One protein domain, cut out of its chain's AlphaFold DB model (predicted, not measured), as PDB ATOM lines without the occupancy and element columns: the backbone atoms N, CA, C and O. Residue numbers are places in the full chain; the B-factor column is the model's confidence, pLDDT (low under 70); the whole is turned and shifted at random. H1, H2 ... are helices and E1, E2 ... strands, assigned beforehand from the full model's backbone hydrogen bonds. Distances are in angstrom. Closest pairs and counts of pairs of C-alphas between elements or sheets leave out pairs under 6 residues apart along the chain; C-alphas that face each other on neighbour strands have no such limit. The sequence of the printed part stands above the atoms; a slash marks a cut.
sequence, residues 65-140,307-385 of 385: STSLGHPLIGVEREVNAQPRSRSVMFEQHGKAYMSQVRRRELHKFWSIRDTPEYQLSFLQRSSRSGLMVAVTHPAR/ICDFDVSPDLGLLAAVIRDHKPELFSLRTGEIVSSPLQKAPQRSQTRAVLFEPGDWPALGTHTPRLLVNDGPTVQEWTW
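What this domain is: This is residues 65 to 140 and 307 to 385 of the 385 residues of an uncharacterized protein of Byssochlamys spectabilis (strain No. 5 / NBRC 109023) (UniProt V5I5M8). A strongly twisted sheet of four strands, E1, E9, E8 and E7, has two smaller sheets partly face to face with it: the three strands E4, E5 and E6, and the hairpin E2 and E3, with edge strand E7 near both. H1 lies over the sheet E4 E5 E6 towards one end of the body; beyond H1 the unnamed residues 65 to 85 make one end of the longest axis, and the unnamed residues 109 to 121 reach towards the other. The printed part has 155 residues, with the named elements H1, E1, E2, E3, E4, E5, E6, H2, E7, E8 and E9 along the chain, and under half of its residues are in them. The class is mixed, helices and strands; the sheets, in the orders E1 E9 E8 E7, E4 E5 E6 and E2 E3, are antiparallel. The whole is compact, with a radius of gyration of the C-alphas of 17.2 A, and elongated, spanning 59 by 34 by 27 A.

How they stand to each other: H1, residues 86 to 100, is on the sheet of E4, residues 310 to 313, E5, residues 318 to 322, and E6, residues 328 to 332, at a height of 8.0 A over the sheet: two layers, a helix on one face of a sheet. It lies over E6, and on the local plane runs along it at 13 degrees; the closest C-alphas of the two, Glu 91 and Ser 332, are 6.5 A apart. In H1, 10 of 11 O i to N i+4 pairs are within hydrogen-bond range. With residues 98 to 100 alone H1 only just touches H2, residues 342 to 345, with 3 pairs of C-alphas within 8 A, the closest being Ser 99 and Pro 342 at 6.6 A. H2 is too short for an O i to N i+4 pair, and only grazes the sheet E4 E5 E6 with residues 343 to 344. After H1, E1, residues 102 to 108, is antiparallel to E9, residues 379 to 384, with N 104 and O 382 2.8 A apart. E2, residues 122 to 125, and E3, residues 132 to 135, form a hairpin, with N 133 and O 124 at 2.8 A. E4, E5 and E6 form a meander, each strand the antiparallel neighbour of the one before: N 311 and O 320 are 2.8 A apart, N 319 and O 331 2.9 A. E7, residues 355 to 358, E8, residues 371 to 376, and E9 form another meander, with N 358 and O 371 at 2.8 A and N 381 and O 374 at 2.8 A. The three sheets make a stack, face to face in turn. The closest C-alphas of E4 and E7, Asp 311 and Leu 356, are 5.6 A apart; those of E2 and E7, Leu 123 and Leu 356, are 6.8 A apart. E1 and E4 are apart.

Where its parts are: H1 begins at C-alpha 86 (137.307, 84.666, 133.931) and measures 21.5 A. E1 measures 17.7 A, E8 15.9 A and E9 16.1 A; E5 measures 13.4 A and E6 13.6 A. E4 begins at C-alpha 310 (128.009, 86.256, 113.015). E9 ends at C-alpha 384 (135.021, 101.150, 118.989).

The domain as a whole: The C-alphas farthest apart, Asn 80 and Arg 113, are 59.7 A apart. Residues 141 to 306 are not printed, and C-alphas 140 and 307 are 18.8 A apart across the cut. The links E1 to E2 and E7 to E8 are long. The mean pLDDT of the printed part is 73.5, with 60 residues under 70, among them residues 74 to 87, 110 to 119 and 360 to 369.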
ATOM      1  N   SER A  65     136.324 102.057 146.686       72.00
ATOM      2  CA  SER A  65     136.248 103.025 145.594       72.00
ATOM      3  C   SER A  65     135.558 102.392 144.383       72.00
ATOM      4  O   SER A  65     135.692 101.196 144.110       72.00
ATOM      5  N   THR A  66     134.822 103.204 143.632       68.62
ATOM      6  CA  THR A  66     134.203 102.767 142.374       68.62
ATOM      7  C   THR A  66     135.255 102.282 141.382       68.62
ATOM      8  O   THR A  66     135.000 101.327 140.653       68.62
ATOM      9  N   SER A  67     136.455 102.872 141.411       67.81
ATOM     10  CA  SER A  67     137.586 102.466 140.580       67.81
ATOM     11  C   SER A  67     138.103 101.062 140.895       67.81
ATOM     12  O   SER A  67     138.446 100.327 139.974       67.81
ATOM     13  N   LEU A  68     138.082 100.647 142.169       66.69
ATOM     14  CA  LEU A  68     138.488  99.303 142.579       66.69
ATOM     15  C   LEU A  68     137.538  98.229 142.053       66.69
ATOM     16  O   LEU A  68     137.987  97.116 141.841       66.69
ATOM     17  N   GLY A  69     136.253  98.535 141.852       63.12
ATOM     18  CA  GLY A  69     135.254  97.586 141.345       63.12
ATOM     19  C   GLY A  69     134.954  97.704 139.849       63.12
ATOM     20  O   GLY A  69     134.109  96.961 139.337       63.12
ATOM     21  N   HIS A  70     135.586  98.658 139.161       69.31
ATOM     22  CA  HIS A  70     135.274  98.953 137.772       69.31
ATOM     23  C   HIS A  70     135.898  97.895 136.849       69.31
ATOM     24  O   HIS A  70     137.109  97.673 136.924       69.31
ATOM     25  N   PRO A  71     135.120  97.273 135.941       66.62
ATOM     26  CA  PRO A  71     135.622  96.203 135.079       66.62
ATOM     27  C   PRO A  71     136.856  96.631 134.272       66.62
ATOM     28  O   PRO A  71     137.822  95.894 134.195       66.62
ATOM     29  N   LEU A  72     136.896  97.863 133.762       69.81
ATOM     30  CA  LEU A  72     138.006  98.311 132.908       69.81
ATOM     31  C   LEU A  72     139.325  98.624 133.641       69.81
ATOM     32  O   LEU A  72     140.340  98.782 132.975       69.81
ATOM     33  N   ILE A  73     139.334  98.744 134.975       70.00
ATOM     34  CA  ILE A  73     140.527  99.200 135.723       70.00
ATOM     35  C   ILE A  73     141.300  98.004 136.308       70.00
ATOM     36  O   ILE A  73     142.479  98.118 136.613       70.00
ATOM     37  N   GLY A  74     140.678  96.823 136.431       62.25
ATOM     38  CA  GLY A  74     141.382  95.566 136.737       62.25
ATOM     39  C   GLY A  74     142.046  95.466 138.121       62.25
ATOM     40  O   GLY A  74     142.545  94.393 138.459       62.25
ATOM     41  N   VAL A  75     141.997  96.525 138.938       65.50
ATOM     42  CA  VAL A  75     142.698  96.644 140.232       65.50
ATOM     43  C   VAL A  75     142.304  95.541 141.215       65.50
ATOM     44  O   VAL A  75     143.112  95.149 142.047       65.50
ATOM     45  N   GLU A  76     141.107  94.948 141.092       64.31
ATOM     46  CA  GLU A  76     140.695  93.788 141.904       64.31
ATOM     47  C   GLU A  76     141.715  92.632 141.869       64.31
ATOM     48  O   GLU A  76     141.834  91.914 142.864       64.31
ATOM     49  N   ARG A  77     142.461  92.472 140.758       58.09
ATOM     50  CA  ARG A  77     143.539  91.474 140.625       58.09
ATOM     51  C   ARG A  77     144.753  91.793 141.493       58.09
ATOM     52  O   ARG A  77     145.359  90.867 142.016       58.09
ATOM     53  N   GLU A  78     145.091  93.068 141.647       64.62
ATOM     54  CA  GLU A  78     146.257  93.522 142.417       64.62
ATOM     55  C   GLU A  78     145.980  93.500 143.923       64.62
ATOM     56  O   GLU A  78     146.872  93.213 144.716       64.62
ATOM     57  N   VAL A  79     144.723  93.722 144.332       65.75
ATOM     58  CA  VAL A  79     144.336  93.746 145.756       65.75
ATOM     59  C   VAL A  79     143.885  92.377 146.293       65.75
ATOM     60  O   VAL A  79     143.267  92.310 147.356       65.75
ATOM     61  N   ASN A  80     144.137  91.276 145.567       57.66
ATOM     62  CA  ASN A  80     143.700  89.915 145.930       57.66
ATOM     63  C   ASN A  80     142.211  89.832 146.334       57.66
ATOM     64  O   ASN A  80     141.810  89.039 147.193       57.66
ATOM     65  N   ALA A  81     141.357  90.663 145.726       62.22
ATOM     66  CA  ALA A  81     139.924  90.554 145.938       62.22
ATOM     67  C   ALA A  81     139.449  89.246 145.284       62.22
ATOM     68  O   ALA A  81     139.801  88.973 144.142       62.22
ATOM     69  N   GLN A  82     138.688  88.438 146.038       55.41
ATOM     70  CA  GLN A  82     138.201  87.092 145.682       55.41
ATOM     71  C   GLN A  82     138.159  86.813 144.165       55.41
ATOM     72  O   GLN A  82     137.449  87.527 143.446       55.41
ATOM     73  N   PRO A  83     138.863  85.773 143.673       54.03
ATOM     74  CA  PRO A  83     139.037  85.552 142.245       54.03
ATOM     75  C   PRO A  83     137.680  85.357 141.562       54.03
ATOM     76  O   PRO A  83     136.993  84.348 141.743       54.03
ATOM     77  N   ARG A  84     137.269  86.342 140.756       65.50
ATOM     78  CA  ARG A  84     136.106  86.192 139.875       65.50
ATOM     79  C   ARG A  84     136.460  85.208 138.767       65.50
ATOM     80  O   ARG A  84     137.547  85.257 138.196       65.50
ATOM     81  N   SER A  85     135.512  84.342 138.410       68.31
ATOM     82  CA  SER A  85     135.659  83.492 137.225       68.31
ATOM     83  C   SER A  85     135.929  84.357 135.989       68.31
ATOM     84  O   SER A  85     135.234  85.351 135.765       68.31
ATOM     85  N   ARG A  86     136.899  83.955 135.158       68.06
ATOM     86  CA  ARG A  86     137.307  84.666 133.931       68.06
ATOM     87  C   ARG A  86     136.119  85.010 133.020       68.06
ATOM     88  O   ARG A  86     136.059  86.102 132.477       68.06
ATOM     89  N   SER A  87     135.128  84.122 132.937       66.25
ATOM     90  CA  SER A  87     133.901  84.340 132.159       66.25
ATOM     91  C   SER A  87     133.005  85.454 132.723       66.25
ATOM     92  O   SER A  87     132.402  86.200 131.956       66.25
ATOM     93  N   VAL A  88     132.931  85.597 134.053       70.56
ATOM     94  CA  VAL A  88     132.190  86.692 134.712       70.56
ATOM     95  C   VAL A  88     132.868  88.025 134.423       70.56
ATOM     96  O   VAL A  88     132.195  89.011 134.144       70.56
ATOM     97  N   MET A  89     134.198  88.041 134.505       72.38
ATOM     98  CA  MET A  89     134.996  89.232 134.255       72.38
ATOM     99  C   MET A  89     134.819  89.708 132.808       72.38
ATOM    100  O   MET A  89     134.438  90.857 132.609       72.38
ATOM    101  N   PHE A  90     134.958  88.815 131.820       71.69
ATOM    102  CA  PHE A  90     134.760  89.184 130.416       71.69
ATOM    103  C   PHE A  90     133.345  89.684 130.128       71.69
ATOM    104  O   PHE A  90     133.189  90.680 129.441       71.69
ATOM    105  N   GLU A  91     132.309  89.084 130.718       75.38
ATOM    106  CA  GLU A  91     130.942  89.601 130.572       75.38
ATOM    107  C   GLU A  91     130.799  91.037 131.111       75.38
ATOM    108  O   GLU A  91     130.134  91.873 130.498       75.38
ATOM    109  N   GLN A  92     131.411  91.337 132.261       74.25
ATOM    110  CA  GLN A  92     131.390  92.684 132.836       74.25
ATOM    111  C   GLN A  92     132.199  93.676 131.995       74.25
ATOM    112  O   GLN A  92     131.762  94.814 131.832       74.25
ATOM    113  N   HIS A  93     133.335  93.243 131.442       74.94
ATOM    114  CA  HIS A  93     134.143  94.040 130.519       74.94
ATOM    115  C   HIS A  93     133.355  94.341 129.250       74.94
ATOM    116  O   HIS A  93     133.166  95.507 128.929       74.94
ATOM    117  N   GLY A  94     132.808  93.315 128.591       77.50
ATOM    118  CA  GLY A  94     131.975  93.463 127.402       77.50
ATOM    119  C   GLY A  94     130.812  94.421 127.640       77.50
ATOM    120  O   GLY A  94     130.622  95.349 126.868       77.50
ATOM    121  N   LYS A  95     130.081  94.287 128.756       80.31
ATOM    122  CA  LYS A  95     129.000  95.226 129.116       80.31
ATOM    123  C   LYS A  95     129.488  96.667 129.298       80.31
ATOM    124  O   LYS A  95     128.808  97.589 128.854       80.31
ATOM    125  N   ALA A  96     130.638  96.869 129.939       77.94
ATOM    126  CA  ALA A  96     131.203  98.202 130.141       77.94
ATOM    127  C   ALA A  96     131.686  98.830 128.826       77.94
ATOM    128  O   ALA A  96     131.320  99.969 128.547       77.94
ATOM    129  N   TYR A  97     132.405  98.078 127.992       79.31
ATOM    130  CA  TYR A  97     132.782  98.503 126.641       79.31
ATOM    131  C   TYR A  97     131.541  98.861 125.817       79.31
ATOM    132  O   TYR A  97     131.448  99.944 125.248       79.31
ATOM    133  N   MET A  98     130.504  98.024 125.861       77.69
ATOM    134  CA  MET A  98     129.268  98.290 125.130       77.69
ATOM    135  C   MET A  98     128.509  99.529 125.593       77.69
ATOM    136  O   MET A  98     127.766 100.107 124.802       77.69
ATOM    137  N   SER A  99     128.691  99.968 126.837       78.00
ATOM    138  CA  SER A  99     128.097 101.222 127.304       78.00
ATOM    139  C   SER A  99     128.757 102.467 126.696       78.00
ATOM    140  O   SER A  99     128.125 103.520 126.654       78.00
ATOM    141  N   GLN A 100     129.989 102.339 126.198       80.06
ATOM    142  CA  GLN A 100     130.813 103.435 125.676       80.06
ATOM    143  C   GLN A 100     130.994 103.377 124.154       80.06
ATOM    144  O   GLN A 100     131.679 104.225 123.583       80.06
ATOM    145  N   VAL A 101     130.338 102.417 123.495       82.56
ATOM    146  CA  VAL A 101     130.549 102.135 122.078       82.56
ATOM    147  C   VAL A 101     130.256 103.356 121.188       82.56
ATOM    148  O   VAL A 101     129.234 104.038 121.327       82.56
ATOM    149  N   ARG A 102     131.155 103.624 120.243       82.88
ATOM    150  CA  ARG A 102     131.085 104.708 119.259       82.88
ATOM    151  C   ARG A 102     131.126 104.125 117.856       82.88
ATOM    152  O   ARG A 102     131.853 103.177 117.591       82.88
ATOM    153  N   ARG A 103     130.354 104.722 116.947       83.50
ATOM    154  CA  ARG A 103     130.300 104.349 115.528       83.50
ATOM    155  C   ARG A 103     131.090 105.361 114.706       83.50
ATOM    156  O   ARG A 103     130.832 106.560 114.800       83.50
ATOM    157  N   ARG A 104     131.993 104.869 113.863       84.94
ATOM    158  CA  ARG A 104     132.750 105.651 112.882       84.94
ATOM    159  C   ARG A 104     132.612 105.019 111.501       84.94
ATOM    160  O   ARG A 104     132.597 103.802 111.365       84.94
ATOM    161  N   GLU A 105     132.505 105.838 110.464       85.25
ATOM    162  CA  GLU A 105     132.629 105.360 109.086       85.25
ATOM    163  C   GLU A 105     134.110 105.138 108.762       85.25
ATOM    164  O   GLU A 105     134.911 106.068 108.864       85.25
ATOM    165  N   LEU A 106     134.475 103.900 108.419       83.81
ATOM    166  CA  LEU A 106     135.852 103.549 108.081       83.81
ATOM    167  C   LEU A 106     136.123 103.794 106.596       83.81
ATOM    168  O   LEU A 106     137.130 104.399 106.237       83.81
ATOM    169  N   HIS A 107     135.231 103.303 105.736       81.75
ATOM    170  CA  HIS A 107     135.355 103.448 104.291       81.75
ATOM    171  C   HIS A 107     134.001 103.276 103.602       81.75
ATOM    172  O   HIS A 107     133.210 102.416 103.997       81.75
ATOM    173  N   LYS A 108     133.769 104.033 102.529       81.12
ATOM    174  CA  LYS A 108     132.642 103.842 101.616       81.12
ATOM    175  C   LYS A 108     133.175 103.352 100.282       81.12
ATOM    176  O   LYS A 108     133.857 104.098  99.581       81.12
ATOM    177  N   PHE A 109     132.855 102.109  99.938       74.00
ATOM    178  CA  PHE A 109     133.192 101.592  98.623       74.00
ATOM    179  C   PHE A 109     132.339 102.298  97.580       74.00
ATOM    180  O   PHE A 109     131.144 102.537  97.770       74.00
ATOM    181  N   TRP A 110     132.975 102.657  96.474       65.44
ATOM    182  CA  TRP A 110     132.269 103.241  95.354       65.44
ATOM    183  C   TRP A 110     131.314 102.181  94.767       65.44
ATOM    184  O   TRP A 110     131.696 101.026  94.583       65.44
ATOM    185  N   SER A 111     130.067 102.561  94.496       57.19
ATOM    186  CA  SER A 111     129.115 101.727  93.759       57.19
ATOM    187  C   SER A 111     128.733 102.470  92.490       57.19
ATOM    188  O   SER A 111     128.370 103.643  92.555       57.19
ATOM    189  N   ILE A 112     128.829 101.811  91.332       46.66
ATOM    190  CA  ILE A 112     128.633 102.460  90.022       46.66
ATOM    191  C   ILE A 112     127.194 102.945  89.818       46.66
ATOM    192  O   ILE A 112     126.938 103.743  88.923       46.66
ATOM    193  N   ARG A 113     126.262 102.484  90.658       46.66
ATOM    194  CA  ARG A 113     124.890 102.970  90.838       46.66
ATOM    195  C   ARG A 113     124.524 102.660  92.291       46.66
ATOM    196  O   ARG A 113     124.957 101.625  92.797       46.66
ATOM    197  N   ASP A 114     123.737 103.489  92.970       52.06
ATOM    198  CA  ASP A 114     123.128 103.152  94.272       52.06
ATOM    199  C   ASP A 114     122.058 102.046  94.098       52.06
ATOM    200  O   ASP A 114     120.911 102.172  94.518       52.06
ATOM    201  N   THR A 115     122.397 100.960  93.399       55.25
ATOM    202  CA  THR A 115     121.540  99.798  93.223       55.25
ATOM    203  C   THR A 115     121.793  98.812  94.366       55.25
ATOM    204  O   THR A 115     122.945  98.525  94.702       55.25
ATOM    205  N   PRO A 116     120.730  98.237  94.961       56.31
ATOM    206  CA  PRO A 116     120.827  97.297  96.084       56.31
ATOM    207  C   PRO A 116     121.569  95.991  95.746       56.31
ATOM    208  O   PRO A 116     121.817  95.174  96.630       56.31
ATOM    209  N   GLU A 117     121.934  95.795  94.480       55.59
ATOM    210  CA  GLU A 117     122.702  94.655  93.990       55.59
ATOM    211  C   GLU A 117     124.153  94.682  94.497       55.59
ATOM    212  O   GLU A 117     124.695  93.634  94.819       55.59
ATOM    213  N   TYR A 118     124.777  95.848  94.699       59.38
ATOM    214  CA  TYR A 118     126.191  95.947  95.105       59.38
ATOM    215  C   TYR A 118     126.387  96.084  96.625       59.38
ATOM    216  O   TYR A 118     127.143  96.929  97.103       59.38
ATOM    217  N   GLN A 119     125.709  95.245  97.411       66.81
ATOM    218  CA  GLN A 119     125.922  95.189  98.861       66.81
ATOM    219  C   GLN A 119     127.118  94.304  99.215       66.81
ATOM    220  O   GLN A 119     127.279  93.214  98.665       66.81
ATOM    221  N   LEU A 120     127.928  94.741 100.182       74.12
ATOM    222  CA  LEU A 120     128.985  93.901 100.744       74.12
ATOM    223  C   LEU A 120     128.365  92.671 101.417       74.12
ATOM    224  O   LEU A 120     127.450  92.799 102.231       74.12
ATOM    225  N   SER A 121     128.858  91.485 101.071       73.50
ATOM    226  CA  SER A 121     128.413  90.205 101.633       73.50
ATOM    227  C   SER A 121     129.468  89.554 102.519       73.50
ATOM    228  O   SER A 121     129.110  88.849 103.456       73.50
ATOM    229  N   PHE A 122     130.750  89.830 102.272       73.62
ATOM    230  CA  PHE A 122     131.851  89.284 103.059       73.62
ATOM    231  C   PHE A 122     132.851  90.370 103.428       73.62
ATOM    232  O   PHE A 122     133.222  91.198 102.592       73.62
ATOM    233  N   LEU A 123     133.308  90.320 104.677       79.69
ATOM    234  CA  LEU A 123     134.401  91.122 105.203       79.69
ATOM    235  C   LEU A 123     135.440  90.178 105.793       79.69
ATOM    236  O   LEU A 123     135.122  89.361 106.655       79.69
ATOM    237  N   GLN A 124     136.680  90.306 105.341       78.06
ATOM    238  CA  GLN A 124     137.818  89.622 105.938       78.06
ATOM    239  C   GLN A 124     138.981  90.600 106.006       78.06
ATOM    240  O   GLN A 124     139.257  91.312 105.042       78.06
ATOM    241  N   ARG A 125     139.705  90.612 107.122       72.88
ATOM    242  CA  ARG A 125     140.937  91.386 107.238       72.88
ATOM    243  C   ARG A 125     142.089  90.501 107.671       72.88
ATOM    244  O   ARG A 125     141.944  89.651 108.543       72.88
ATOM    245  N   SER A 126     143.233  90.698 107.031       64.38
ATOM    246  CA  SER A 126     144.476  90.051 107.426       64.38
ATOM    247  C   SER A 126     144.986  90.660 108.729       64.38
ATOM    248  O   SER A 126     145.260  91.858 108.783       64.38
ATOM    249  N   SER A 127     145.180  89.826 109.750       61.66
ATOM    250  CA  SER A 127     145.789  90.232 111.022       61.66
ATOM    251  C   SER A 127     147.278  90.581 110.895       61.66
ATOM    252  O   SER A 127     147.814  91.262 111.757       61.66
ATOM    253  N   ARG A 128     147.957  90.143 109.824       57.97
ATOM    254  CA  ARG A 128     149.389  90.417 109.605       57.97
ATOM    255  C   ARG A 128     149.629  91.660 108.750       57.97
ATOM    256  O   ARG A 128     150.502  92.455 109.066       57.97
ATOM    257  N   SER A 129     148.902  91.801 107.641       61.19
ATOM    258  CA  SER A 129     149.126  92.888 106.672       61.19
ATOM    259  C   SER A 129     148.137  94.040 106.808       61.19
ATOM    260  O   SER A 129     148.350  95.098 106.229       61.19
ATOM    261  N   GLY A 130     147.027  93.839 107.524       63.16
ATOM    262  CA  GLY A 130     145.985  94.855 107.680       63.16
ATOM    263  C   GLY A 130     145.175  95.086 106.413       63.16
ATOM    264  O   GLY A 130     144.310  95.962 106.399       63.16
ATOM    265  N   LEU A 131     145.427  94.296 105.368       70.00
ATOM    266  CA  LEU A 131     144.664  94.310 104.135       70.00
ATOM    267  C   LEU A 131     143.250  93.805 104.421       70.00
ATOM    268  O   LEU A 131     143.070  92.690 104.918       70.00
ATOM    269  N   MET A 132     142.266  94.643 104.113       74.62
ATOM    270  CA  MET A 132     140.853  94.306 104.198       74.62
ATOM    271  C   MET A 132     140.353  93.927 102.808       74.62
ATOM    272  O   MET A 132     140.526  94.680 101.852       74.62
ATOM    273  N   VAL A 133     139.727  92.762 102.712       77.25
ATOM    274  CA  VAL A 133     139.036  92.285 101.521       77.25
ATOM    275  C   VAL A 133     137.544  92.357 101.806       77.25
ATOM    276  O   VAL A 133     137.048  91.740 102.751       77.25
ATOM    277  N   ALA A 134     136.837  93.127 100.986       73.06
ATOM    278  CA  ALA A 134     135.391  93.257 101.028       73.06
ATOM    279  C   ALA A 134     134.832  92.794  99.680       73.06
ATOM    280  O   ALA A 134     135.268  93.271  98.632       73.06
ATOM    281  N   VAL A 135     133.907  91.835  99.698       71.44
ATOM    282  CA  VAL A 135     133.371  91.214  98.475       71.44
ATOM    283  C   VAL A 135     131.863  91.415  98.420       71.44
ATOM    284  O   VAL A 135     131.181  91.275  99.435       71.44
ATOM    285  N   THR A 136     131.338  91.748  97.238       65.12
ATOM    286  CA  THR A 136     129.900  91.953  97.003       65.12
ATOM    287  C   THR A 136     129.184  90.657  96.627       65.12
ATOM    288  O   THR A 136     128.117  90.378  97.170       65.12
ATOM    289  N   HIS A 137     129.796  89.802  95.796       60.53
ATOM    290  CA  HIS A 137     129.207  88.535  95.353       60.53
ATOM    291  C   HIS A 137     130.208  87.372  95.346       60.53
ATOM    292  O   HIS A 137     131.361  87.562  94.955       60.53
ATOM    293  N   PRO A 138     129.776  86.149  95.703       56.75
ATOM    294  CA  PRO A 138     130.588  84.958  95.496       56.75
ATOM    295  C   PRO A 138     130.784  84.708  93.994       56.75
ATOM    296  O   PRO A 138     129.820  84.633  93.231       56.75
ATOM    297  N   ALA A 139     132.037  84.561  93.564       50.31
ATOM    298  CA  ALA A 139     132.361  84.198  92.191       50.31
ATOM    299  C   ALA A 139     132.058  82.710  91.961       50.31
ATOM    300  O   ALA A 139     132.603  81.837  92.643       50.31
ATOM    301  N   ARG A 140     131.187  82.405  90.995       50.25
ATOM    302  CA  ARG A 140     130.922  81.027  90.571       50.25
ATOM    303  C   ARG A 140     131.876  80.670  89.439       50.25
ATOM    304  O   ARG A 140     131.734  81.194  88.341       50.25
ATOM    305  N   ILE A 307     120.137  82.930 106.195       68.25
ATOM    306  CA  ILE A 307     121.456  82.666 106.770       68.25
ATOM    307  C   ILE A 307     122.126  84.017 107.012       68.25
ATOM    308  O   ILE A 307     122.452  84.720 106.059       68.25
ATOM    309  N   CYS A 308     122.305  84.365 108.283       75.44
ATOM    310  CA  CYS A 308     122.923  85.613 108.696       75.44
ATOM    311  C   CYS A 308     124.332  85.388 109.234       75.44
ATOM    312  O   CYS A 308     124.639  84.343 109.820       75.44
ATOM    313  N   ASP A 309     125.174  86.396 109.034       87.44
ATOM    314  CA  ASP A 309     126.549  86.373 109.490       87.44
ATOM    315  C   ASP A 309     126.649  86.600 111.004       87.44
ATOM    316  O   ASP A 309     125.807  87.267 111.618       87.44
ATOM    317  N   PHE A 310     127.681  86.023 111.613       93.50
ATOM    318  CA  PHE A 310     128.009  86.256 113.015       93.50
ATOM    319  C   PHE A 310     129.511  86.144 113.247       93.50
ATOM    320  O   PHE A 310     130.208  85.434 112.522       93.50
ATOM    321  N   ASP A 311     130.003  86.790 114.292       93.88
ATOM    322  CA  ASP A 311     131.387  86.656 114.720       93.88
ATOM    323  C   ASP A 311     131.512  86.745 116.240       93.88
ATOM    324  O   ASP A 311     130.574  87.156 116.930       93.88
ATOM    325  N   VAL A 312     132.647  86.310 116.784       93.88
ATOM    326  CA  VAL A 312     132.860  86.223 118.235       93.88
ATOM    327  C   VAL A 312     134.122  86.962 118.651       93.88
ATOM    328  O   VAL A 312     135.141  86.900 117.973       93.88
ATOM    329  N   SER A 313     134.067  87.616 119.808       91.25
ATOM    330  CA  SER A 313     135.230  88.167 120.494       91.25
ATOM    331  C   SER A 313     135.340  87.515 121.873       91.25
ATOM    332  O   SER A 313     134.622  87.904 122.804       91.25
ATOM    333  N   PRO A 314     136.217  86.506 122.027       86.56
ATOM    334  CA  PRO A 314     136.472  85.874 123.319       86.56
ATOM    335  C   PRO A 314     136.990  86.867 124.367       86.56
ATOM    336  O   PRO A 314     136.607  86.769 125.532       86.56
ATOM    337  N   ASP A 315     137.784  87.855 123.942       82.56
ATOM    338  CA  ASP A 315     138.374  88.880 124.814       82.56
ATOM    339  C   ASP A 315     137.323  89.825 125.404       82.56
ATOM    340  O   ASP A 315     137.412  90.217 126.567       82.56
ATOM    341  N   LEU A 316     136.291  90.155 124.625       83.44
ATOM    342  CA  LEU A 316     135.146  90.931 125.107       83.44
ATOM    343  C   LEU A 316     134.073  90.057 125.763       83.44
ATOM    344  O   LEU A 316     133.174  90.576 126.422       83.44
ATOM    345  N   GLY A 317     134.117  88.740 125.559       88.12
ATOM    346  CA  GLY A 317     133.032  87.842 125.945       88.12
ATOM    347  C   GLY A 317     131.739  88.097 125.160       88.12
ATOM    348  O   GLY A 317     130.649  87.862 125.695       88.12
ATOM    349  N   LEU A 318     131.847  88.584 123.918       91.56
ATOM    350  CA  LEU A 318     130.719  89.002 123.082       91.56
ATOM    351  C   LEU A 318     130.625  88.199 121.782       91.56
ATOM    352  O   LEU A 318     131.625  87.764 121.217       91.56
ATOM    353  N   LEU A 319     129.399  88.039 121.298       93.81
ATOM    354  CA  LEU A 319     129.072  87.529 119.971       93.81
ATOM    355  C   LEU A 319     128.263  88.597 119.244       93.81
ATOM    356  O   LEU A 319     127.268  89.066 119.784       93.81
ATOM    357  N   ALA A 320     128.664  88.959 118.032       92.62
ATOM    358  CA  ALA A 320     127.909  89.833 117.145       92.62
ATOM    359  C   ALA A 320     127.189  88.962 116.127       92.62
ATOM    360  O   ALA A 320     127.821  88.133 115.481       92.62
ATOM    361  N   ALA A 321     125.883  89.130 115.979       91.44
ATOM    362  CA  ALA A 321     125.094  88.411 114.989       91.44
ATOM    363  C   ALA A 321     124.166  89.384 114.274       91.44
ATOM    364  O   ALA A 321     123.564  90.259 114.892       91.44
ATOM    365  N   VAL A 322     124.029  89.204 112.966       87.19
ATOM    366  CA  VAL A 322     122.971  89.861 112.202       87.19
ATOM    367  C   VAL A 322     121.675  89.086 112.445       87.19
ATOM    368  O   VAL A 322     121.639  87.868 112.267       87.19
ATOM    369  N   ILE A 323     120.626  89.770 112.897       81.62
ATOM    370  CA  ILE A 323     119.303  89.172 113.154       81.62
ATOM    371  C   ILE A 323     118.299  89.727 112.127       81.62
ATOM    372  O   ILE A 323     118.673  90.402 111.162       81.62
ATOM    373  N   ARG A 324     117.014  89.407 112.305       69.69
ATOM    374  CA  ARG A 324     115.861  90.003 111.628       69.69
ATOM    375  C   ARG A 324     116.027  91.515 111.445       69.69
ATOM    376  O   ARG A 324     116.581  92.207 112.293       69.69
ATOM    377  N   ASP A 325     115.555  91.997 110.303       71.06
ATOM    378  CA  ASP A 325     115.714  93.376 109.826       71.06
ATOM    379  C   ASP A 325     117.160  93.779 109.516       71.06
ATOM    380  O   ASP A 325     117.444  94.964 109.345       71.06
ATOM    381  N   HIS A 326     118.070  92.803 109.413       73.06
ATOM    382  CA  HIS A 326     119.473  93.031 109.078       73.06
ATOM    383  C   HIS A 326     120.166  93.987 110.051       73.06
ATOM    384  O   HIS A 326     121.019  94.782 109.656       73.06
ATOM    385  N   LYS A 327     119.781  93.919 111.328       80.31
ATOM    386  CA  LYS A 327     120.398  94.698 112.398       80.31
ATOM    387  C   LYS A 327     121.429  93.840 113.131       80.31
ATOM    388  O   LYS A 327     121.116  92.707 113.505       80.31
ATOM    389  N   PRO A 328     122.652  94.351 113.338       86.44
ATOM    390  CA  PRO A 328     123.637  93.683 114.169       86.44
ATOM    391  C   PRO A 328     123.236  93.817 115.639       86.44
ATOM    392  O   PRO A 328     123.083  94.921 116.167       86.44
ATOM    393  N   GLU A 329     123.102  92.683 116.309       88.38
ATOM    394  CA  GLU A 329     122.924  92.610 117.750       88.38
ATOM    395  C   GLU A 329     124.101  91.901 118.404       88.38
ATOM    396  O   GLU A 329     124.803  91.089 117.797       88.38
ATOM    397  N   LEU A 330     124.313  92.236 119.672       90.38
ATOM    398  CA  LEU A 330     125.396  91.700 120.469       90.38
ATOM    399  C   LEU A 330     124.834  90.843 121.583       90.38
ATOM    400  O   LEU A 330     123.923  91.250 122.298       90.38
ATOM    401  N   PHE A 331     125.431  89.680 121.756       91.56
ATOM    402  CA  PHE A 331     125.069  88.705 122.759       91.56
ATOM    403  C   PHE A 331     126.240  88.437 123.688       91.56
ATOM    404  O   PHE A 331     127.404  88.471 123.288       91.56
ATOM    405  N   SER A 332     125.933  88.089 124.931       90.69
ATOM    406  CA  SER A 332     126.939  87.567 125.849       90.69
ATOM    407  C   SER A 332     127.295  86.128 125.481       90.69
ATOM    408  O   SER A 332     126.426  85.253 125.474       90.69
ATOM    409  N   LEU A 333     128.587  85.836 125.313       91.06
ATOM    410  CA  LEU A 333     129.095  84.463 125.160       91.06
ATOM    411  C   LEU A 333     128.902  83.601 126.418       91.06
ATOM    412  O   LEU A 333     129.142  82.396 126.381       91.06
ATOM    413  N   ARG A 334     128.494  84.200 127.543       87.12
ATOM    414  CA  ARG A 334     128.268  83.498 128.810       87.12
ATOM    415  C   ARG A 334     126.805  83.140 129.035       87.12
ATOM    416  O   ARG A 334     126.527  82.039 129.504       87.12
ATOM    417  N   THR A 335     125.894  84.079 128.789       87.38
ATOM    418  CA  THR A 335     124.464  83.888 129.081       87.38
ATOM    419  C   THR A 335     123.643  83.573 127.838       87.38
ATOM    420  O   THR A 335     122.570  82.993 127.968       87.38
ATOM    421  N   GLY A 336     124.132  83.928 126.646       88.88
ATOM    422  CA  GLY A 336     123.355  83.877 125.409       88.88
ATOM    423  C   GLY A 336     122.300  84.981 125.289       88.88
ATOM    424  O   GLY A 336     121.534  84.975 124.331       88.88
ATOM    425  N   GLU A 337     122.245  85.911 126.248       89.31
ATOM    426  CA  GLU A 337     121.314  87.045 126.256       89.31
ATOM    427  C   GLU A 337     121.880  88.228 125.461       89.31
ATOM    428  O   GLU A 337     123.101  88.412 125.393       89.31
ATOM    429  N   ILE A 338     120.986  89.064 124.929       88.44
ATOM    430  CA  ILE A 338     121.335  90.327 124.271       88.44
ATOM    431  C   ILE A 338     121.985  91.287 125.281       88.44
ATOM    432  O   ILE A 338     121.507  91.475 126.403       88.44
ATOM    433  N   VAL A 339     123.077  91.922 124.865       87.56
ATOM    434  CA  VAL A 339     123.756  92.990 125.599       87.56
ATOM    435  C   VAL A 339     123.284  94.326 125.042       87.56
ATOM    436  O   VAL A 339     123.551  94.660 123.890       87.56
ATOM    437  N   SER A 340     122.579  95.099 125.868       81.12
ATOM    438  CA  SER A 340     122.088  96.420 125.478       81.12
ATOM    439  C   SER A 340     123.238  97.368 125.148       81.12
ATOM    440  O   SER A 340     124.209  97.454 125.903       81.12
ATOM    441  N   SER A 341     123.097  98.127 124.061       75.19
ATOM    442  CA  SER A 341     124.050  99.174 123.687       75.19
ATOM    443  C   SER A 341     123.341 100.473 123.285       75.19
ATOM    444  O   SER A 341     122.216 100.432 122.778       75.19
ATOM    445  N   PRO A 342     123.979 101.644 123.467       70.88
ATOM    446  CA  PRO A 342     123.456 102.913 122.960       70.88
ATOM    447  C   PRO A 342     123.229 102.902 121.440       70.88
ATOM    448  O   PRO A 342     122.305 103.547 120.950       70.88
ATOM    449  N   LEU A 343     124.034 102.130 120.699       65.88
ATOM    450  CA  LEU A 343     123.986 102.060 119.236       65.88
ATOM    451  C   LEU A 343     122.820 101.235 118.685       65.88
ATOM    452  O   LEU A 343     122.424 101.481 117.549       65.88
ATOM    453  N   GLN A 344     122.210 100.336 119.467       64.12
ATOM    454  CA  GLN A 344     120.985  99.629 119.049       64.12
ATOM    455  C   GLN A 344     119.815 100.585 118.766       64.12
ATOM    456  O   GLN A 344     118.895 100.239 118.029       64.12
ATOM    457  N   LYS A 345     119.841 101.794 119.344       60.72
ATOM    458  CA  LYS A 345     118.798 102.814 119.160       60.72
ATOM    459  C   LYS A 345     119.018 103.691 117.926       60.72
ATOM    460  O   LYS A 345     118.103 104.407 117.532       60.72
ATOM    461  N   ALA A 346     120.211 103.666 117.331       61.88
ATOM    462  CA  ALA A 346     120.512 104.474 116.159       61.88
ATOM    463  C   ALA A 346     119.952 103.799 114.891       61.88
ATOM    464  O   ALA A 346     120.156 102.597 114.706       61.88
ATOM    465  N   PRO A 347     119.273 104.537 113.993       61.81
ATOM    466  CA  PRO A 347     118.791 103.964 112.743       61.81
ATOM    467  C   PRO A 347     119.968 103.484 111.878       61.81
ATOM    468  O   PRO A 347     120.949 104.204 111.663       61.81
ATOM    469  N   GLN A 348     119.877 102.245 111.389       65.06
ATOM    470  CA  GLN A 348     120.730 101.745 110.310       65.06
ATOM    471  C   GLN A 348     120.213 102.290 108.978       65.06
ATOM    472  O   GLN A 348     118.999 102.394 108.790       65.06
ATOM    473  N   ARG A 349     121.125 102.681 108.079       63.53
ATOM    474  CA  ARG A 349     120.741 103.252 106.778       63.53
ATOM    475  C   ARG A 349     120.380 102.153 105.775       63.53
ATOM    476  O   ARG A 349     119.528 102.375 104.922       63.53
ATOM    477  N   SER A 350     120.989 100.978 105.916       70.00
ATOM    478  CA  SER A 350     120.867  99.839 105.006       70.00
ATOM    479  C   SER A 350     120.900  98.506 105.766       70.00
ATOM    480  O   SER A 350     121.057  98.454 106.984       70.00
ATOM    481  N   GLN A 351     120.755  97.406 105.026       77.62
ATOM    482  CA  GLN A 351     120.826  96.049 105.564       77.62
ATOM    483  C   GLN A 351     122.277  95.639 105.866       77.62
ATOM    484  O   GLN A 351     123.107  95.584 104.956       77.62
ATOM    485  N   THR A 352     122.576  95.290 107.120       82.00
ATOM    486  CA  THR A 352     123.827  94.613 107.484       82.00
ATOM    487  C   THR A 352     123.789  93.153 107.024       82.00
ATOM    488  O   THR A 352     122.795  92.441 107.177       82.00
ATOM    489  N   ARG A 353     124.893  92.694 106.442       81.75
ATOM    490  CA  ARG A 353     125.094  91.318 105.959       81.75
ATOM    491  C   ARG A 353     126.345  90.651 106.519       81.75
ATOM    492  O   ARG A 353     126.387  89.431 106.522       81.75
ATOM    493  N   ALA A 354     127.317  91.425 106.992       85.75
ATOM    494  CA  ALA A 354     128.609  90.962 107.461       85.75
ATOM    495  C   ALA A 354     129.015  91.691 108.745       85.75
ATOM    496  O   ALA A 354     128.890  92.917 108.856       85.75
ATOM    497  N   VAL A 355     129.530  90.921 109.697       90.94
ATOM    498  CA  VAL A 355     130.079  91.421 110.962       90.94
ATOM    499  C   VAL A 355     131.409  90.729 111.238       90.94
ATOM    500  O   VAL A 355     131.543  89.525 111.018       90.94
ATOM    501  N   LEU A 356     132.402  91.484 111.704       91.00
ATOM    502  CA  LEU A 356     133.747  90.964 111.950       91.00
ATOM    503  C   LEU A 356     134.366  91.659 113.160       91.00
ATOM    504  O   LEU A 356     134.527  92.879 113.154       91.00
ATOM    505  N   PHE A 357     134.740  90.899 114.184       90.12
ATOM    506  CA  PHE A 357     135.564  91.421 115.262       90.12
ATOM    507  C   PHE A 357     137.025  91.475 114.829       90.12
ATOM    508  O   PHE A 357     137.564  90.528 114.259       90.12
ATOM    509  N   GLU A 358     137.687  92.576 115.160       84.50
ATOM    510  CA  GLU A 358     139.137  92.673 115.084       84.50
ATOM    511  C   GLU A 358     139.734  92.607 116.498       84.50
ATOM    512  O   GLU A 358     139.244  93.299 117.402       84.50
ATOM    513  N   PRO A 359     140.783  91.788 116.708       73.75
ATOM    514  CA  PRO A 359     141.490  91.733 117.980       73.75
ATOM    515  C   PRO A 359     142.219  93.055 118.255       73.75
ATOM    516  O   PRO A 359     142.629  93.761 117.335       73.75
ATOM    517  N   GLY A 360     142.380  93.380 119.540       62.16
ATOM    518  CA  GLY A 360     142.970  94.644 119.995       62.16
ATOM    519  C   GLY A 360     144.484  94.761 119.807       62.16
ATOM    520  O   GLY A 360     145.021  95.853 119.931       62.16
ATOM    521  N   ASP A 361     145.188  93.680 119.466       57.12
ATOM    522  CA  ASP A 361     146.648  93.675 119.296       57.12
ATOM    523  C   ASP A 361     147.072  94.192 117.913       57.12
ATOM    524  O   ASP A 361     147.781  93.519 117.166       57.12
ATOM    525  N   TRP A 362     146.612  95.391 117.546       49.53
ATOM    526  CA  TRP A 362     146.972  96.040 116.289       49.53
ATOM    527  C   TRP A 362     148.061  97.107 116.508       49.53
ATOM    528  O   TRP A 362     147.753  98.211 116.968       49.53
ATOM    529  N   PRO A 363     149.333  96.853 116.132       42.28
ATOM    530  CA  PRO A 363     150.433  97.783 116.402       42.28
ATOM    531  C   PRO A 363     150.300  99.122 115.665       42.28
ATOM    532  O   PRO A 363     150.774 100.142 116.152       42.28
ATOM    533  N   ALA A 364     149.640  99.153 114.500       43.75
ATOM    534  CA  ALA A 364     149.661 100.332 113.629       43.75
ATOM    535  C   ALA A 364     148.644 101.435 113.998       43.75
ATOM    536  O   ALA A 364     148.582 102.445 113.306       43.75
ATOM    537  N   LEU A 365     147.835 101.258 115.053       44.56
ATOM    538  CA  LEU A 365     146.849 102.261 115.503       44.56
ATOM    539  C   LEU A 365     147.000 102.674 116.975       44.56
ATOM    540  O   LEU A 365     146.278 103.559 117.421       44.56
ATOM    541  N   GLY A 366     147.919 102.061 117.729       38.44
ATOM    542  CA  GLY A 366     148.209 102.451 119.114       38.44
ATOM    543  C   GLY A 366     147.097 102.179 120.137       38.44
ATOM    544  O   GLY A 366     147.226 102.592 121.286       38.44
ATOM    545  N   THR A 367     146.015 101.489 119.764       50.53
ATOM    546  CA  THR A 367     144.910 101.146 120.671       50.53
ATOM    547  C   THR A 367     144.830  99.637 120.873       50.53
ATOM    548  O   THR A 367     144.526  98.916 119.930       50.53
ATOM    549  N   HIS A 368     145.027  99.180 122.113       60.06
ATOM    550  CA  HIS A 368     144.917  97.771 122.532       60.06
ATOM    551  C   HIS A 368     143.471  97.248 122.624       60.06
ATOM    552  O   HIS A 368     143.210  96.177 123.174       60.06
ATOM    553  N   THR A 369     142.494  98.026 122.164       66.38
ATOM    554  CA  THR A 369     141.078  97.702 122.306       66.38
ATOM    555  C   THR A 369     140.578  97.004 121.044       66.38
ATOM    556  O   THR A 369     140.789  97.538 119.953       66.38
ATOM    557  N   PRO A 370     139.891  95.852 121.157       77.56
ATOM    558  CA  PRO A 370     139.245  95.211 120.012       77.56
ATOM    559  C   PRO A 370     138.229  96.158 119.360       77.56
ATOM    560  O   PRO A 370     137.893  97.196 119.922       77.56
ATOM    561  N   ARG A 371     137.704  95.815 118.190       85.50
ATOM    562  CA  ARG A 371     136.637  96.592 117.527       85.50
ATOM    563  C   ARG A 371     135.738  95.682 116.722       85.50
ATOM    564  O   ARG A 371     136.107  94.546 116.434       85.50
ATOM    565  N   LEU A 372     134.565  96.175 116.355       89.19
ATOM    566  CA  LEU A 372     133.643  95.457 115.484       89.19
ATOM    567  C   LEU A 372     133.480  96.216 114.174       89.19
ATOM    568  O   LEU A 372     133.069  97.373 114.160       89.19
ATOM    569  N   LEU A 373     133.786  95.548 113.070       89.44
ATOM    570  CA  LEU A 373     133.434  96.010 111.743       89.44
ATOM    571  C   LEU A 373     132.037  95.522 111.384       89.44
ATOM    572  O   LEU A 373     131.703  94.348 111.547       89.44
ATOM    573  N   VAL A 374     131.233  96.442 110.873       88.19
ATOM    574  CA  VAL A 374     129.850  96.205 110.469       88.19
ATOM    575  C   VAL A 374     129.660  96.817 109.096       88.19
ATOM    576  O   VAL A 374     129.999  97.984 108.890       88.19
ATOM    577  N   ASN A 375     129.106  96.065 108.149       86.12
ATOM    578  CA  ASN A 375     128.693  96.675 106.891       86.12
ATOM    579  C   ASN A 375     127.307  97.338 107.012       86.12
ATOM    580  O   ASN A 375     126.388  96.842 107.666       86.12
ATOM    581  N   ASP A 376     127.157  98.453 106.315       81.38
ATOM    582  CA  ASP A 376     125.907  99.180 106.119       81.38
ATOM    583  C   ASP A 376     125.835  99.523 104.626       81.38
ATOM    584  O   ASP A 376     126.356 100.542 104.167       81.38
ATOM    585  N   GLY A 377     125.305  98.582 103.836       77.88
ATOM    586  CA  GLY A 377     125.308  98.670 102.376       77.88
ATOM    587  C   GLY A 377     126.737  98.639 101.795       77.88
ATOM    588  O   GLY A 377     127.435  97.638 101.996       77.88
ATOM    589  N   PRO A 378     127.179  99.686 101.065       76.75
ATOM    590  CA  PRO A 378     128.542  99.801 100.535       76.75
ATOM    591  C   PRO A 378     129.543 100.378 101.551       76.75
ATOM    592  O   PRO A 378     130.739 100.467 101.269       76.75
ATOM    593  N   THR A 379     129.073 100.807 102.722       81.69
ATOM    594  CA  THR A 379     129.909 101.425 103.748       81.69
ATOM    595  C   THR A 379     130.338 100.388 104.779       81.69
ATOM    596  O   THR A 379     129.528  99.598 105.263       81.69
ATOM    597  N   VAL A 380     131.613 100.417 105.160       86.31
ATOM    598  CA  VAL A 380     132.134  99.693 106.322       86.31
ATOM    599  C   VAL A 380     132.222 100.659 107.488       86.31
ATOM    600  O   VAL A 380     132.840 101.724 107.404       86.31
ATOM    601  N   GLN A 381     131.589 100.274 108.584       86.94
ATOM    602  CA  GLN A 381     131.592 101.003 109.837       86.94
ATOM    603  C   GLN A 381     132.459 100.285 110.842       86.94
ATOM    604  O   GLN A 381     132.483  99.060 110.907       86.94
ATOM    605  N   GLU A 382     133.132 101.080 111.646       87.50
ATOM    606  CA  GLU A 382     133.928 100.651 112.771       87.50
ATOM    607  C   GLU A 382     133.190 101.024 114.055       87.50
ATOM    608  O   GLU A 382     132.757 102.166 114.239       87.50
ATOM    609  N   TRP A 383     133.012 100.042 114.928       86.75
ATOM    610  CA  TRP A 383     132.482 100.220 116.268       86.75
ATOM    611  C   TRP A 383     133.629 100.029 117.259       86.75
ATOM    612  O   TRP A 383     134.171  98.930 117.384       86.75
ATOM    613  N   THR A 384     134.003 101.113 117.928       83.69
ATOM    614  CA  THR A 384     135.021 101.150 118.989       83.69
ATOM    615  C   THR A 384     134.350 101.376 120.336       83.69
ATOM    616  O   THR A 384     133.190 101.776 120.365       83.69
ATOM    617  N   TRP A 385     135.039 101.128 121.447       77.25
ATOM    618  CA  TRP A 385     134.466 101.224 122.794       77.25
ATOM    619  C   TRP A 385     135.341 101.969 123.780       77.25
ATOM    620  O   TRP A 385     136.575 101.992 123.578       77.25
TER     621      TRP A 385